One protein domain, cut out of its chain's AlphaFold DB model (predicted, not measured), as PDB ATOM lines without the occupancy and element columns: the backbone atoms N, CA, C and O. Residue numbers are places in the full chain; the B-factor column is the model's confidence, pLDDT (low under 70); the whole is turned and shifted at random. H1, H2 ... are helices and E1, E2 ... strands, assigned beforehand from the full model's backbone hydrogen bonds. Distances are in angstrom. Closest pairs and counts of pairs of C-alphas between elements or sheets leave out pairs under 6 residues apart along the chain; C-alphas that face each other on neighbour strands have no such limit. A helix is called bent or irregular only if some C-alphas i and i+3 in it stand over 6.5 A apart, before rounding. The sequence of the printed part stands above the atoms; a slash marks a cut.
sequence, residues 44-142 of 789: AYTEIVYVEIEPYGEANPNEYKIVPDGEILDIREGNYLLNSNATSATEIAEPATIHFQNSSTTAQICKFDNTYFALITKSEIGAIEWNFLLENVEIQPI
ATOM      1  N   ALA A  44     -55.696  -1.538   9.257       47.53
ATOM      2  CA  ALA A  44     -55.505  -2.240   7.981       47.53
ATOM      3  C   ALA A  44     -54.232  -3.110   7.945       47.53
ATOM      4  O   ALA A  44     -54.170  -4.095   7.213       47.53
ATOM      5  N   TYR A  45     -53.228  -2.793   8.771       52.97
ATOM      6  CA  TYR A  45     -51.932  -3.483   8.776       52.97
ATOM      7  C   TYR A  45     -51.965  -4.903   9.374       52.97
ATOM      8  O   TYR A  45     -51.003  -5.641   9.213       52.97
ATOM      9  N   THR A  46     -53.053  -5.307  10.043       56.03
ATOM     10  CA  THR A  46     -53.192  -6.666  10.616       56.03
ATOM     11  C   THR A  46     -53.784  -7.693   9.648       56.03
ATOM     12  O   THR A  46     -53.865  -8.876   9.975       56.03
ATOM     13  N   GLU A  47     -54.190  -7.258   8.452       69.31
ATOM     14  CA  GLU A  47     -54.843  -8.101   7.444       69.31
ATOM     15  C   GLU A  47     -54.055  -8.172   6.127       69.31
ATOM     16  O   GLU A  47     -54.607  -8.586   5.107       69.31
ATOM     17  N   ILE A  48     -52.775  -7.774   6.139       77.00
ATOM     18  CA  ILE A  48     -51.881  -7.796   4.972       77.00
ATOM     19  C   ILE A  48     -50.472  -8.247   5.389       77.00
ATOM     20  O   ILE A  48     -49.935  -7.747   6.376       77.00
ATOM     21  N   VAL A  49     -49.865  -9.164   4.632       80.75
ATOM     22  CA  VAL A  49     -48.514  -9.714   4.870       80.75
ATOM     23  C   VAL A  49     -47.752  -9.897   3.556       80.75
ATOM     24  O   VAL A  49     -48.360  -9.958   2.488       80.75
ATOM     25  N   TYR A  50     -46.427 -10.025   3.629       84.81
ATOM     26  CA  TYR A  50     -45.631 -10.576   2.532       84.81
ATOM     27  C   TYR A  50     -45.337 -12.047   2.816       84.81
ATOM     28  O   TYR A  50     -44.880 -12.372   3.907       84.81
ATOM     29  N   VAL A  51     -45.575 -12.925   1.846       86.88
ATOM     30  CA  VAL A  51     -45.338 -14.372   1.981       86.88
ATOM     31  C   VAL A  51     -44.305 -14.814   0.960       86.88
ATOM     32  O   VAL A  51     -44.405 -14.432  -0.206       86.88
ATOM     33  N   GLU A  52     -43.326 -15.605   1.386       88.25
ATOM     34  CA  GLU A  52     -42.307 -16.173   0.509       88.25
ATOM     35  C   GLU A  52     -42.925 -17.100  -0.550       88.25
ATOM     36  O   GLU A  52     -43.741 -17.986  -0.270       88.25
ATOM     37  N   ILE A  53     -42.513 -16.890  -1.798       89.38
ATOM     38  CA  ILE A  53     -42.974 -17.637  -2.963       89.38
ATOM     39  C   ILE A  53     -41.790 -18.088  -3.819       89.38
ATOM     40  O   ILE A  53     -40.718 -17.486  -3.822       89.38
ATOM     41  N   GLU A  54     -42.013 -19.114  -4.629       88.88
ATOM     42  CA  GLU A  54     -41.071 -19.564  -5.650       88.88
ATOM     43  C   GLU A  54     -41.773 -19.739  -7.008       88.88
ATOM     44  O   GLU A  54     -42.985 -19.984  -7.047       88.88
ATOM     45  N   PRO A  55     -41.053 -19.609  -8.140       86.81
ATOM     46  CA  PRO A  55     -41.641 -19.774  -9.468       86.81
ATOM     47  C   PRO A  55     -42.373 -21.116  -9.641       86.81
ATOM     48  O   PRO A  55     -41.860 -22.186  -9.297       86.81
ATOM     49  N   TYR A  56     -43.578 -21.075 -10.212       77.50
ATOM     50  CA  TYR A  56     -44.427 -22.244 -10.437       77.50
ATOM     51  C   TYR A  56     -44.053 -22.951 -11.749       77.50
ATOM     52  O   TYR A  56     -44.733 -22.857 -12.768       77.50
ATOM     53  N   GLY A  57     -42.935 -23.678 -11.710       66.12
ATOM     54  CA  GLY A  57     -42.421 -24.455 -12.842       66.12
ATOM     55  C   GLY A  57     -41.672 -23.625 -13.893       66.12
ATOM     56  O   GLY A  57     -41.768 -22.405 -13.953       66.12
ATOM     57  N   GLU A  58     -40.899 -24.296 -14.752       57.59
ATOM     58  CA  GLU A  58     -40.002 -23.642 -15.727       57.59
ATOM     59  C   GLU A  58     -40.728 -23.008 -16.936       57.59
ATOM     60  O   GLU A  58     -40.097 -22.337 -17.750       57.59
ATOM     61  N   ALA A  59     -42.042 -23.224 -17.084       57.12
ATOM     62  CA  ALA A  59     -42.782 -22.909 -18.311       57.12
ATOM     63  C   ALA A  59     -43.562 -21.579 -18.292       57.12
ATOM     64  O   ALA A  59     -43.794 -21.031 -19.369       57.12
ATOM     65  N   ASN A  60     -43.942 -21.044 -17.122       65.81
ATOM     66  CA  ASN A  60     -44.751 -19.819 -17.010       65.81
ATOM     67  C   ASN A  60     -44.070 -18.778 -16.097       65.81
ATOM     68  O   ASN A  60     -44.119 -18.909 -14.879       65.81
ATOM     69  N   PRO A  61     -43.473 -17.705 -16.655       67.44
ATOM     70  CA  PRO A  61     -42.685 -16.733 -15.887       67.44
ATOM     71  C   PRO A  61     -43.514 -15.796 -14.987       67.44
ATOM     72  O   PRO A  61     -42.927 -14.970 -14.291       67.44
ATOM     73  N   ASN A  62     -44.849 -15.896 -15.006       82.38
ATOM     74  CA  ASN A  62     -45.759 -15.049 -14.223       82.38
ATOM     75  C   ASN A  62     -46.656 -15.845 -13.255       82.38
ATOM     76  O   ASN A  62     -47.722 -15.376 -12.854       82.38
ATOM     77  N   GLU A  63     -46.242 -17.064 -12.908       87.81
ATOM     78  CA  GLU A  63     -46.920 -17.909 -11.927       87.81
ATOM     79  C   GLU A  63     -45.947 -18.319 -10.823       87.81
ATOM     80  O   GLU A  63     -44.795 -18.669 -11.084       87.81
ATOM     81  N   TYR A  64     -46.427 -18.299  -9.586       89.00
ATOM     82  CA  TYR A  64     -45.655 -18.624  -8.393       89.00
ATOM     83  C   TYR A  64     -46.481 -19.509  -7.462       89.00
ATOM     84  O   TYR A  64     -47.709 -19.535  -7.527       89.00
ATOM     85  N   LYS A  65     -45.811 -20.239  -6.576       87.81
ATOM     86  CA  LYS A  65     -46.438 -20.962  -5.464       87.81
ATOM     87  C   LYS A  65     -45.813 -20.526  -4.154       87.81
ATOM     88  O   LYS A  65     -44.641 -20.159  -4.122       87.81
ATOM     89  N   ILE A  66     -46.593 -20.607  -3.086       84.25
ATOM     90  CA  ILE A  66     -46.083 -20.373  -1.735       84.25
ATOM     91  C   ILE A  66     -45.052 -21.442  -1.386       84.25
ATOM     92  O   ILE A  66     -45.274 -22.632  -1.636       84.25
ATOM     93  N   VAL A  67     -43.938 -21.005  -0.804       84.25
ATOM     94  CA  VAL A  67     -42.940 -21.904  -0.225       84.25
ATOM     95  C   VAL A  67     -43.526 -22.485   1.068       84.25
ATOM     96  O   VAL A  67     -43.888 -21.721   1.964       84.25
ATOM     97  N   PRO A  68     -43.679 -23.818   1.193       75.94
ATOM     98  CA  PRO A  68     -44.117 -24.429   2.447       75.94
ATOM     99  C   PRO A  68     -43.137 -24.086   3.576       75.94
ATOM    100  O   PRO A  68     -41.935 -24.254   3.392       75.94
ATOM    101  N   ASP A  69     -43.652 -23.609   4.715       69.19
ATOM    102  CA  ASP A  69     -42.862 -23.072   5.841       69.19
ATOM    103  C   ASP A  69     -41.930 -21.902   5.458       69.19
ATOM    104  O   ASP A  69     -40.947 -21.626   6.147       69.19
ATOM    105  N   GLY A  70     -42.235 -21.224   4.347       73.56
ATOM    106  CA  GLY A  70     -41.518 -20.047   3.880       73.56
ATOM    107  C   GLY A  70     -41.702 -18.842   4.796       73.56
ATOM    108  O   GLY A  70     -42.614 -18.770   5.623       73.56
ATOM    109  N   GLU A  71     -40.817 -17.873   4.631       81.19
ATOM    110  CA  GLU A  71     -40.796 -16.663   5.428       81.19
ATOM    111  C   GLU A  71     -42.060 -15.809   5.232       81.19
ATOM    112  O   GLU A  71     -42.514 -15.557   4.115       81.19
ATOM    113  N   ILE A  72     -42.615 -15.318   6.343       81.25
ATOM    114  CA  ILE A  72     -43.720 -14.359   6.348       81.25
ATOM    115  C   ILE A  72     -43.223 -13.071   6.988       81.25
ATOM    116  O   ILE A  72     -42.800 -13.067   8.144       81.25
ATOM    117  N   LEU A  73     -43.303 -11.971   6.243       77.94
ATOM    118  CA  LEU A  73     -42.958 -10.646   6.742       77.94
ATOM    119  C   LEU A  73     -44.229  -9.876   7.076       77.94
ATOM    120  O   LEU A  73     -45.179  -9.815   6.284       77.94
ATOM    121  N   ASP A  74     -44.208  -9.200   8.221       75.19
ATOM    122  CA  ASP A  74     -45.175  -8.147   8.513       75.19
ATOM    123  C   ASP A  74     -45.128  -7.097   7.388       75.19
ATOM    124  O   ASP A  74     -44.055  -6.757   6.883       75.19
ATOM    125  N   ILE A  75     -46.278  -6.551   6.983       76.38
ATOM    126  CA  ILE A  75     -46.354  -5.527   5.928       76.38
ATOM    127  C   ILE A  75     -45.390  -4.353   6.169       76.38
ATOM    128  O   ILE A  75     -44.829  -3.804   5.223       76.38
ATOM    129  N   ARG A  76     -45.145  -3.977   7.427       72.00
ATOM    130  CA  ARG A  76     -44.210  -2.909   7.797       72.00
ATOM    131  C   ARG A  76     -42.757  -3.331   7.583       72.00
ATOM    132  O   ARG A  76     -41.948  -2.503   7.174       72.00
ATOM    133  N   GLU A  77     -42.436  -4.603   7.802       72.94
ATOM    134  CA  GLU A  77     -41.122  -5.176   7.499       72.94
ATOM    135  C   GLU A  77     -40.905  -5.325   5.986       72.94
ATOM    136  O   GLU A  77     -39.890  -4.868   5.469       72.94
ATOM    137  N   GLY A  78     -41.874  -5.838   5.228       77.12
ATOM    138  CA  GLY A  78     -41.739  -5.895   3.767       77.12
ATOM    139  C   GLY A  78     -41.672  -4.503   3.123       77.12
ATOM    140  O   GLY A  78     -40.861  -4.260   2.230       77.12
ATOM    141  N   ASN A  79     -42.427  -3.530   3.644       78.19
ATOM    142  CA  ASN A  79     -42.309  -2.132   3.224       78.19
ATOM    143  C   ASN A  79     -40.965  -1.511   3.631       78.19
ATOM    144  O   ASN A  79     -40.483  -0.625   2.921       78.19
ATOM    145  N   TYR A  80     -40.358  -1.951   4.740       77.31
ATOM    146  CA  TYR A  80     -38.986  -1.596   5.101       77.31
ATOM    147  C   TYR A  80     -38.001  -2.069   4.034       77.31
ATOM    148  O   TYR A  80     -37.222  -1.259   3.535       77.31
ATOM    149  N   LEU A  81     -38.071  -3.335   3.619       81.50
ATOM    150  CA  LEU A  81     -37.169  -3.883   2.602       81.50
ATOM    151  C   LEU A  81     -37.369  -3.227   1.239       81.50
ATOM    152  O   LEU A  81     -36.397  -2.859   0.591       81.50
ATOM    153  N   LEU A  82     -38.622  -3.009   0.835       81.75
ATOM    154  CA  LEU A  82     -38.948  -2.434  -0.467       81.75
ATOM    155  C   LEU A  82     -38.536  -0.963  -0.604       81.75
ATOM    156  O   LEU A  82     -38.145  -0.517  -1.681       81.75
ATOM    157  N   ASN A  83     -38.677  -0.181   0.470       76.94
ATOM    158  CA  ASN A  83     -38.479   1.270   0.414       76.94
ATOM    159  C   ASN A  83     -37.119   1.732   0.949       76.94
ATOM    160  O   ASN A  83     -36.792   2.916   0.794       76.94
ATOM    161  N   SER A  84     -36.351   0.834   1.569       75.94
ATOM    162  CA  SER A  84     -35.000   1.097   2.054       75.94
ATOM    163  C   SER A  84     -33.952   0.394   1.187       75.94
ATOM    164  O   SER A  84     -34.270  -0.379   0.294       75.94
ATOM    165  N   ASN A  85     -32.676   0.667   1.461       76.88
ATOM    166  CA  ASN A  85     -31.556  -0.028   0.824       76.88
ATOM    167  C   ASN A  85     -30.977  -1.136   1.714       76.88
ATOM    168  O   ASN A  85     -29.798  -1.455   1.579       76.88
ATOM    169  N   ALA A  86     -31.758  -1.670   2.661       76.50
ATOM    170  CA  ALA A  86     -31.293  -2.733   3.556       76.50
ATOM    171  C   ALA A  86     -30.780  -3.953   2.767       76.50
ATOM    172  O   ALA A  86     -29.753  -4.532   3.114       76.50
ATOM    173  N   THR A  87     -31.466  -4.259   1.666       78.88
ATOM    174  CA  THR A  87     -31.262  -5.384   0.747       78.88
ATOM    175  C   THR A  87     -31.560  -4.926  -0.692       78.88
ATOM    176  O   THR A  87     -32.113  -3.838  -0.894       78.88
ATOM    177  N   SER A  88     -31.188  -5.708  -1.710       79.94
ATOM    178  CA  SER A  88     -31.615  -5.449  -3.087       79.94
ATOM    179  C   SER A  88     -33.114  -5.718  -3.231       79.94
ATOM    180  O   SER A  88     -33.525  -6.871  -3.298       79.94
ATOM    181  N   ALA A  89     -33.939  -4.679  -3.353       83.88
ATOM    182  CA  ALA A  89     -35.378  -4.831  -3.553       83.88
ATOM    183  C   ALA A  89     -35.829  -4.402  -4.957       83.88
ATOM    184  O   ALA A  89     -35.490  -3.318  -5.434       83.88
ATOM    185  N   THR A  90     -36.645  -5.232  -5.609       85.06
ATOM    186  CA  THR A  90     -37.307  -4.901  -6.881       85.06
ATOM    187  C   THR A  90     -38.765  -5.321  -6.867       85.06
ATOM    188  O   THR A  90     -39.078  -6.473  -6.583       85.06
ATOM    189  N   GLU A  91     -39.648  -4.395  -7.225       83.44
ATOM    190  CA  GLU A  91     -41.062  -4.669  -7.466       83.44
ATOM    191  C   GLU A  91     -41.250  -5.142  -8.915       83.44
ATOM    192  O   GLU A  91     -40.741  -4.521  -9.853       83.44
ATOM    193  N   ILE A  92     -41.949  -6.259  -9.109       80.69
ATOM    194  CA  ILE A  92     -42.266  -6.779 -10.442       80.69
ATOM    195  C   ILE A  92     -43.474  -6.007 -10.974       80.69
ATOM    196  O   ILE A  92     -44.521  -5.972 -10.344       80.69
ATOM    197  N   ALA A  93     -43.329  -5.362 -12.132       65.81
ATOM    198  CA  ALA A  93     -44.293  -4.368 -12.615       65.81
ATOM    199  C   ALA A  93     -45.721  -4.898 -12.854       65.81
ATOM    200  O   ALA A  93     -46.665  -4.113 -12.796       65.81
ATOM    201  N   GLU A  94     -45.885  -6.191 -13.139       77.69
ATOM    202  CA  GLU A  94     -47.196  -6.810 -13.336       77.69
ATOM    203  C   GLU A  94     -47.507  -7.778 -12.185       77.69
ATOM    204  O   GLU A  94     -46.642  -8.583 -11.825       77.69
ATOM    205  N   PRO A  95     -48.727  -7.732 -11.615       81.19
ATOM    206  CA  PRO A  95     -49.176  -8.723 -10.649       81.19
ATOM    207  C   PRO A  95     -49.104 -10.142 -11.225       81.19
ATOM    208  O   PRO A  95     -49.440 -10.371 -12.393       81.19
ATOM    209  N   ALA A  96     -48.702 -11.099 -10.393       85.31
ATOM    210  CA  ALA A  96     -48.538 -12.493 -10.790       85.31
ATOM    211  C   ALA A  96     -49.573 -13.390 -10.111       85.31
ATOM    212  O   ALA A  96     -50.109 -13.060  -9.048       85.31
ATOM    213  N   THR A  97     -49.849 -14.542 -10.718       87.38
ATOM    214  CA  THR A  97     -50.740 -15.539 -10.120       87.38
ATOM    215  C   THR A  97     -49.981 -16.354  -9.076       87.38
ATOM    216  O   THR A  97     -48.953 -16.958  -9.378       87.38
ATOM    217  N   ILE A  98     -50.507 -16.381  -7.854       87.00
ATOM    218  CA  ILE A  98     -50.020 -17.177  -6.729       87.00
ATOM    219  C   ILE A  98     -50.941 -18.370  -6.536       87.00
ATOM    220  O   ILE A  98     -52.141 -18.198  -6.324       87.00
ATOM    221  N   HIS A  99     -50.373 -19.570  -6.578       83.94
ATOM    222  CA  HIS A  99     -51.078 -20.818  -6.315       83.94
ATOM    223  C   HIS A  99     -50.964 -21.210  -4.839       83.94
ATOM    224  O   HIS A  99     -49.865 -21.333  -4.289       83.94
ATOM    225  N   PHE A 100     -52.121 -21.461  -4.234       76.50
ATOM    226  CA  PHE A 100     -52.309 -22.101  -2.936       76.50
ATOM    227  C   PHE A 100     -52.782 -23.535  -3.177       76.50
ATOM    228  O   PHE A 100     -53.206 -23.879  -4.279       76.50
ATOM    229  N   GLN A 101     -52.750 -24.385  -2.150       70.44
ATOM    230  CA  GLN A 101     -53.048 -25.819  -2.288       70.44
ATOM    231  C   GLN A 101     -54.290 -26.125  -3.151       70.44
ATOM    232  O   GLN A 101     -54.224 -27.009  -4.001       70.44
ATOM    233  N   ASN A 102     -55.393 -25.386  -2.959       68.69
ATOM    234  CA  ASN A 102     -56.657 -25.588  -3.681       68.69
ATOM    235  C   ASN A 102     -57.218 -24.310  -4.339       68.69
ATOM    236  O   ASN A 102     -58.374 -24.309  -4.770       68.69
ATOM    237  N   SER A 103     -56.454 -23.219  -4.391       75.75
ATOM    238  CA  SER A 103     -56.930 -21.914  -4.863       75.75
ATOM    239  C   SER A 103     -55.800 -21.118  -5.524       75.75
ATOM    240  O   SER A 103     -54.639 -21.522  -5.498       75.75
ATOM    241  N   SER A 104     -56.129 -19.995  -6.156       81.50
ATOM    242  CA  SER A 104     -55.134 -19.072  -6.700       81.50
ATOM    243  C   SER A 104     -55.606 -17.635  -6.541       81.50
ATOM    244  O   SER A 104     -56.790 -17.364  -6.752       81.50
ATOM    245  N   THR A 105     -54.687 -16.718  -6.255       85.06
ATOM    246  CA  THR A 105     -54.953 -15.272  -6.240       85.06
ATOM    247  C   THR A 105     -53.953 -14.532  -7.114       85.06
ATOM    248  O   THR A 105     -52.936 -15.092  -7.513       85.06
ATOM    249  N   THR A 106     -54.234 -13.274  -7.422       86.12
ATOM    250  CA  THR A 106     -53.279 -12.396  -8.096       86.12
ATOM    251  C   THR A 106     -52.701 -11.447  -7.061       86.12
ATOM    252  O   THR A 106     -53.460 -10.762  -6.386       86.12
ATOM    253  N   ALA A 107     -51.376 -11.399  -6.949       86.44
ATOM    254  CA  ALA A 107     -50.690 -10.589  -5.949       86.44
ATOM    255  C   ALA A 107     -49.557  -9.771  -6.571       86.44
ATOM    256  O   ALA A 107     -48.958 -10.153  -7.581       86.44
ATOM    257  N   GLN A 108     -49.251  -8.641  -5.936       88.00
ATOM    258  CA  GLN A 108     -48.068  -7.851  -6.256       88.00
ATOM    259  C   GLN A 108     -46.824  -8.606  -5.780       88.00
ATOM    260  O   GLN A 108     -46.778  -9.056  -4.632       88.00
ATOM    261  N   ILE A 109     -45.827  -8.757  -6.659       88.25
ATOM    262  CA  ILE A 109     -44.611  -9.514  -6.349       88.25
ATOM    263  C   ILE A 109     -43.448  -8.567  -6.120       88.25
ATOM    264  O   ILE A 109     -43.145  -7.705  -6.949       88.25
ATOM    265  N   CYS A 110     -42.753  -8.790  -5.018       88.25
ATOM    266  CA  CYS A 110     -41.492  -8.151  -4.706       88.25
ATOM    267  C   CYS A 110     -40.396  -9.210  -4.669       88.25
ATOM    268  O   CYS A 110     -40.619 -10.350  -4.272       88.25
ATOM    269  N   LYS A 111     -39.192  -8.834  -5.079       87.31
ATOM    270  CA  LYS A 111     -37.996  -9.648  -4.906       87.31
ATOM    271  C   LYS A 111     -37.062  -8.925  -3.949       87.31
ATOM    272  O   LYS A 111     -36.685  -7.792  -4.245       87.31
ATOM    273  N   PHE A 112     -36.719  -9.572  -2.841       86.62
ATOM    274  CA  PHE A 112     -35.736  -9.106  -1.864       86.62
ATOM    275  C   PHE A 112     -34.506 -10.022  -1.967       86.62
ATOM    276  O   PHE A 112     -34.606 -11.235  -1.795       86.62
ATOM    277  N   ASP A 113     -33.367  -9.459  -2.366       82.94
ATOM    278  CA  ASP A 113     -32.175 -10.157  -2.856       82.94
ATOM    279  C   ASP A 113     -32.497 -11.232  -3.908       82.94
ATOM    280  O   ASP A 113     -32.743 -10.921  -5.079       82.94
ATOM    281  N   ASN A 114     -32.484 -12.505  -3.506       82.19
ATOM    282  CA  ASN A 114     -32.745 -13.656  -4.370       82.19
ATOM    283  C   ASN A 114     -34.082 -14.349  -4.087       82.19
ATOM    284  O   ASN A 114     -34.421 -15.288  -4.806       82.19
ATOM    285  N   THR A 115     -34.850 -13.855  -3.119       87.50
ATOM    286  CA  THR A 115     -36.093 -14.470  -2.649       87.50
ATOM    287  C   THR A 115     -37.296 -13.658  -3.124       87.50
ATOM    288  O   THR A 115     -37.270 -12.424  -3.126       87.50
ATOM    289  N   TYR A 116     -38.346 -14.343  -3.578       89.62
ATOM    290  CA  TYR A 116     -39.574 -13.706  -4.048       89.62
ATOM    291  C   TYR A 116     -40.615 -13.694  -2.931       89.62
ATOM    292  O   TYR A 116     -40.752 -14.663  -2.192       89.62
ATOM    293  N   PHE A 117     -41.380 -12.611  -2.849       90.19
ATOM    294  CA  PHE A 117     -42.455 -12.421  -1.885       90.19
ATOM    295  C   PHE A 117     -43.714 -11.905  -2.583       90.19
ATOM    296  O   PHE A 117     -43.642 -11.001  -3.416       90.19
ATOM    297  N   ALA A 118     -44.872 -12.447  -2.212       88.81
ATOM    298  CA  ALA A 118     -46.183 -11.954  -2.625       88.81
ATOM    299  C   ALA A 118     -46.802 -11.097  -1.517       88.81
ATOM    300  O   ALA A 118     -46.866 -11.542  -0.371       88.81
ATOM    301  N   LEU A 119     -47.303  -9.907  -1.855       87.81
ATOM    302  CA  LEU A 119     -48.147  -9.115  -0.959       87.81
ATOM    303  C   LEU A 119     -49.566  -9.695  -0.959       87.81
ATOM    304  O   LEU A 119     -50.253  -9.622  -1.976       87.81
ATOM    305  N   ILE A 120     -49.992 -10.272   0.163       85.88
ATOM    306  CA  ILE A 120     -51.263 -10.991   0.288       85.88
ATOM    307  C   ILE A 120     -52.124 -10.343   1.365       85.88
ATOM    308  O   ILE A 120     -51.672 -10.124   2.493       85.88
ATOM    309  N   THR A 121     -53.390 -10.093   1.040       82.81
ATOM    310  CA  THR A 121     -54.397  -9.626   1.996       82.81
ATOM    311  C   THR A 121     -55.348 -10.750   2.419       82.81
ATOM    312  O   THR A 121     -55.655 -11.679   1.667       82.81
ATOM    313  N   LYS A 122     -55.891 -10.653   3.634       77.75
ATOM    314  CA  LYS A 122     -56.875 -11.608   4.172       77.75
ATOM    315  C   LYS A 122     -58.148 -11.701   3.338       77.75
ATOM    316  O   LYS A 122     -58.774 -12.760   3.286       77.75
ATOM    317  N   SER A 123     -58.552 -10.601   2.705       75.56
ATOM    318  CA  SER A 123     -59.727 -10.565   1.834       75.56
ATOM    319  C   SER A 123     -59.509 -11.336   0.529       75.56
ATOM    320  O   SER A 123     -60.468 -11.905   0.015       75.56
ATOM    321  N   GLU A 124     -58.275 -11.398   0.024       74.81
ATOM    322  CA  GLU A 124     -57.933 -12.074  -1.235       74.81
ATOM    323  C   GLU A 124     -57.901 -13.600  -1.115       74.81
ATOM    324  O   GLU A 124     -58.312 -14.282  -2.049       74.81
ATOM    325  N   ILE A 125     -57.451 -14.140   0.022       73.62
ATOM    326  CA  ILE A 125     -57.291 -15.598   0.217       73.62
ATOM    327  C   ILE A 125     -58.351 -16.217   1.143       73.62
ATOM    328  O   ILE A 125     -58.530 -17.432   1.208       73.62
ATOM    329  N   GLY A 126     -59.111 -15.379   1.852       70.00
ATOM    330  CA  GLY A 126     -60.166 -15.804   2.767       70.00
ATOM    331  C   GLY A 126     -59.660 -16.295   4.131       70.00
ATOM    332  O   GLY A 126     -58.508 -16.673   4.326       70.00
ATOM    333  N   ALA A 127     -60.561 -16.303   5.119       66.50
ATOM    334  CA  ALA A 127     -60.215 -16.517   6.530       66.50
ATOM    335  C   ALA A 127     -59.622 -17.904   6.853       66.50
ATOM    336  O   ALA A 127     -58.871 -18.033   7.814       66.50
ATOM    337  N   ILE A 128     -59.974 -18.940   6.083       64.38
ATOM    338  CA  ILE A 128     -59.484 -20.309   6.310       64.38
ATOM    339  C   ILE A 128     -58.006 -20.415   5.916       64.38
ATOM    340  O   ILE A 128     -57.205 -20.886   6.719       64.38
ATOM    341  N   GLU A 129     -57.640 -19.941   4.723       69.56
ATOM    342  CA  GLU A 129     -56.248 -19.950   4.254       69.56
ATOM    343  C   GLU A 129     -55.386 -18.952   5.044       69.56
ATOM    344  O   GLU A 129     -54.251 -19.263   5.391       69.56
ATOM    345  N   TRP A 130     -55.952 -17.805   5.438       70.81
ATOM    346  CA  TRP A 130     -55.284 -16.828   6.306       70.81
ATOM    347  C   TRP A 130     -54.897 -17.397   7.678       70.81
ATOM    348  O   TRP A 130     -53.780 -17.192   8.147       70.81
ATOM    349  N   ASN A 131     -55.801 -18.142   8.323       68.25
ATOM    350  CA  ASN A 131     -55.520 -18.753   9.625       68.25
ATOM    351  C   ASN A 131     -54.482 -19.878   9.529       68.25
ATOM    352  O   ASN A 131     -53.717 -20.066  10.469       68.25
ATOM    353  N   PHE A 132     -54.442 -20.601   8.406       67.00
ATOM    354  CA  PHE A 132     -53.419 -21.614   8.146       67.00
ATOM    355  C   PHE A 132     -52.026 -20.988   7.963       67.00
ATOM    356  O   PHE A 132     -51.045 -21.531   8.455       67.00
ATOM    357  N   LEU A 133     -51.930 -19.819   7.314       65.06
ATOM    358  CA  LEU A 133     -50.658 -19.104   7.134       65.06
ATOM    359  C   LEU A 133     -50.074 -18.548   8.444       65.06
ATOM    360  O   LEU A 133     -48.860 -18.452   8.575       65.06
ATOM    361  N   LEU A 134     -50.914 -18.171   9.413       62.53
ATOM    362  CA  LEU A 134     -50.496 -17.445  10.621       62.53
ATOM    363  C   LEU A 134     -50.533 -18.278  11.908       62.53
ATOM    364  O   LEU A 134     -50.499 -17.700  12.994       62.53
ATOM    365  N   GLU A 135     -50.580 -19.612  11.819       48.25
ATOM    366  CA  GLU A 135     -50.820 -20.530  12.952       48.25
ATOM    367  C   GLU A 135     -49.815 -20.390  14.131       48.25
ATOM    368  O   GLU A 135     -50.038 -20.978  15.186       48.25
ATOM    369  N   ASN A 136     -48.762 -19.558  14.011       42.88
ATOM    370  CA  ASN A 136     -47.753 -19.281  15.046       42.88
ATOM    371  C   ASN A 136     -47.347 -17.792  15.237       42.88
ATOM    372  O   ASN A 136     -46.312 -17.534  15.850       42.88
ATOM    373  N   VAL A 137     -48.106 -16.799  14.743       40.78
ATOM    374  CA  VAL A 137     -47.699 -15.371  14.801       40.78
ATOM    375  C   VAL A 137     -48.593 -14.560  15.753       40.78
ATOM    376  O   VAL A 137     -49.757 -14.299  15.459       40.78
ATOM    377  N   GLU A 138     -48.056 -14.140  16.905       33.81
ATOM    378  CA  GLU A 138     -48.767 -13.325  17.907       33.81
ATOM    379  C   GLU A 138     -48.361 -11.840  17.774       33.81
ATOM    380  O   GLU A 138     -47.214 -11.479  18.031       33.81
ATOM    381  N   ILE A 139     -49.290 -10.963  17.369       36.44
ATOM    382  CA  ILE A 139     -49.050  -9.512  17.223       36.44
ATOM    383  C   ILE A 139     -49.852  -8.760  18.292       36.44
ATOM    384  O   ILE A 139     -51.077  -8.872  18.351       36.44
ATOM    385  N   GLN A 140     -49.173  -7.977  19.140       31.30
ATOM    386  CA  GLN A 140     -49.817  -7.201  20.206       31.30
ATOM    387  C   GLN A 140     -50.202  -5.767  19.784       31.30
ATOM    388  O   GLN A 140     -49.463  -5.120  19.039       31.30
ATOM    389  N   PRO A 141     -51.333  -5.231  20.293       32.28
ATOM    390  CA  PRO A 141     -51.799  -3.874  19.999       32.28
ATOM    391  C   PRO A 141     -51.080  -2.769  20.808       32.28
ATOM    392  O   PRO A 141     -50.562  -2.986  21.902       32.28
ATOM    393  N   ILE A 142     -51.087  -1.554  20.241       41.88
ATOM    394  CA  ILE A 142     -50.231  -0.389  20.556       41.88
ATOM    395  C   ILE A 142     -50.818   0.532  21.653       41.88
ATOM    396  O   ILE A 142     -52.032   0.661  21.795       41.88
TER     397      ILE A 142
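This is residues 44 to 142 of the 789 residues of the protein "Zincin-like metallopeptidase toxin 4 of polymorphic toxin system" of Flavobacterium endophyticum (UniProt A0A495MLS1). A small closed barrel of five strands, E1, E2, E5, E6 and E7, has two helices, H1 and H2, on its outside. Its bent strands E1 and E6 also pair with the short strands E3 and E4. The printed part has 99 residues, with seven named strands and two named helices in the order E1 E2 E3 H1 E4 E5 E6 E7 H2; the sheet and the class are mixed. The whole is compact, with a radius of gyration of the C-alphas of 13.2 A and spans of 44 by 36 by 21 A.

E1, residues 48 to 55, begins at C-alpha 48 (-51.881, -7.796, 4.972), measures 21.4 A and bends by 51 degrees at residue 52. E2 is residues 63 to 66, E3 72 to 74, H1 75 to 83 (11.8 A), E4 89 to 91 and E5 96 to 100. E6, residues 103 to 112, measures 24.9 A and bends by 69 degrees at residue 106. E7, residues 115 to 121, measures 19.5 A. H2, residues 122 to 133, ends at C-alpha 133 (-50.658, -19.104, 7.134); it is irregular, with C-alphas 124 and 127 9.2 A apart.

E1 and E2 are a hairpin, N 54 to O 65 being 2.9 A. E2 and E5 are parallel, with N 99 to O 64 at 2.8 A. E5, E6 and E7 form a meander, each strand the antiparallel neighbour of the one before, with N 98 to O 105 at 2.8 A and N 117 to O 110 at 2.8 A. Antiparallel E7 and E1 close the ring, N 51 to O 118 being 2.9 A. H1 is on the barrel at a height of 7.2 A over the sheet, its closest C-alphas to E1 being Ile 75 and Val 49, 4.8 A. H2 is on it at 8.1 A, its closest to E6 being Glu 124 and Thr 105, 6.6 A. H1 and H2 are apart. Every O i to N i+4 pair of H1 is within hydrogen-bond range, and 5 of 8 in H2.

The farthest C-alphas, Ala 59 and Ile 142, are 45.5 A apart. The printed part has no cut and no long link. Mean pLDDT of the printed part is 74.7; residues 131 to 142 are among those under 70.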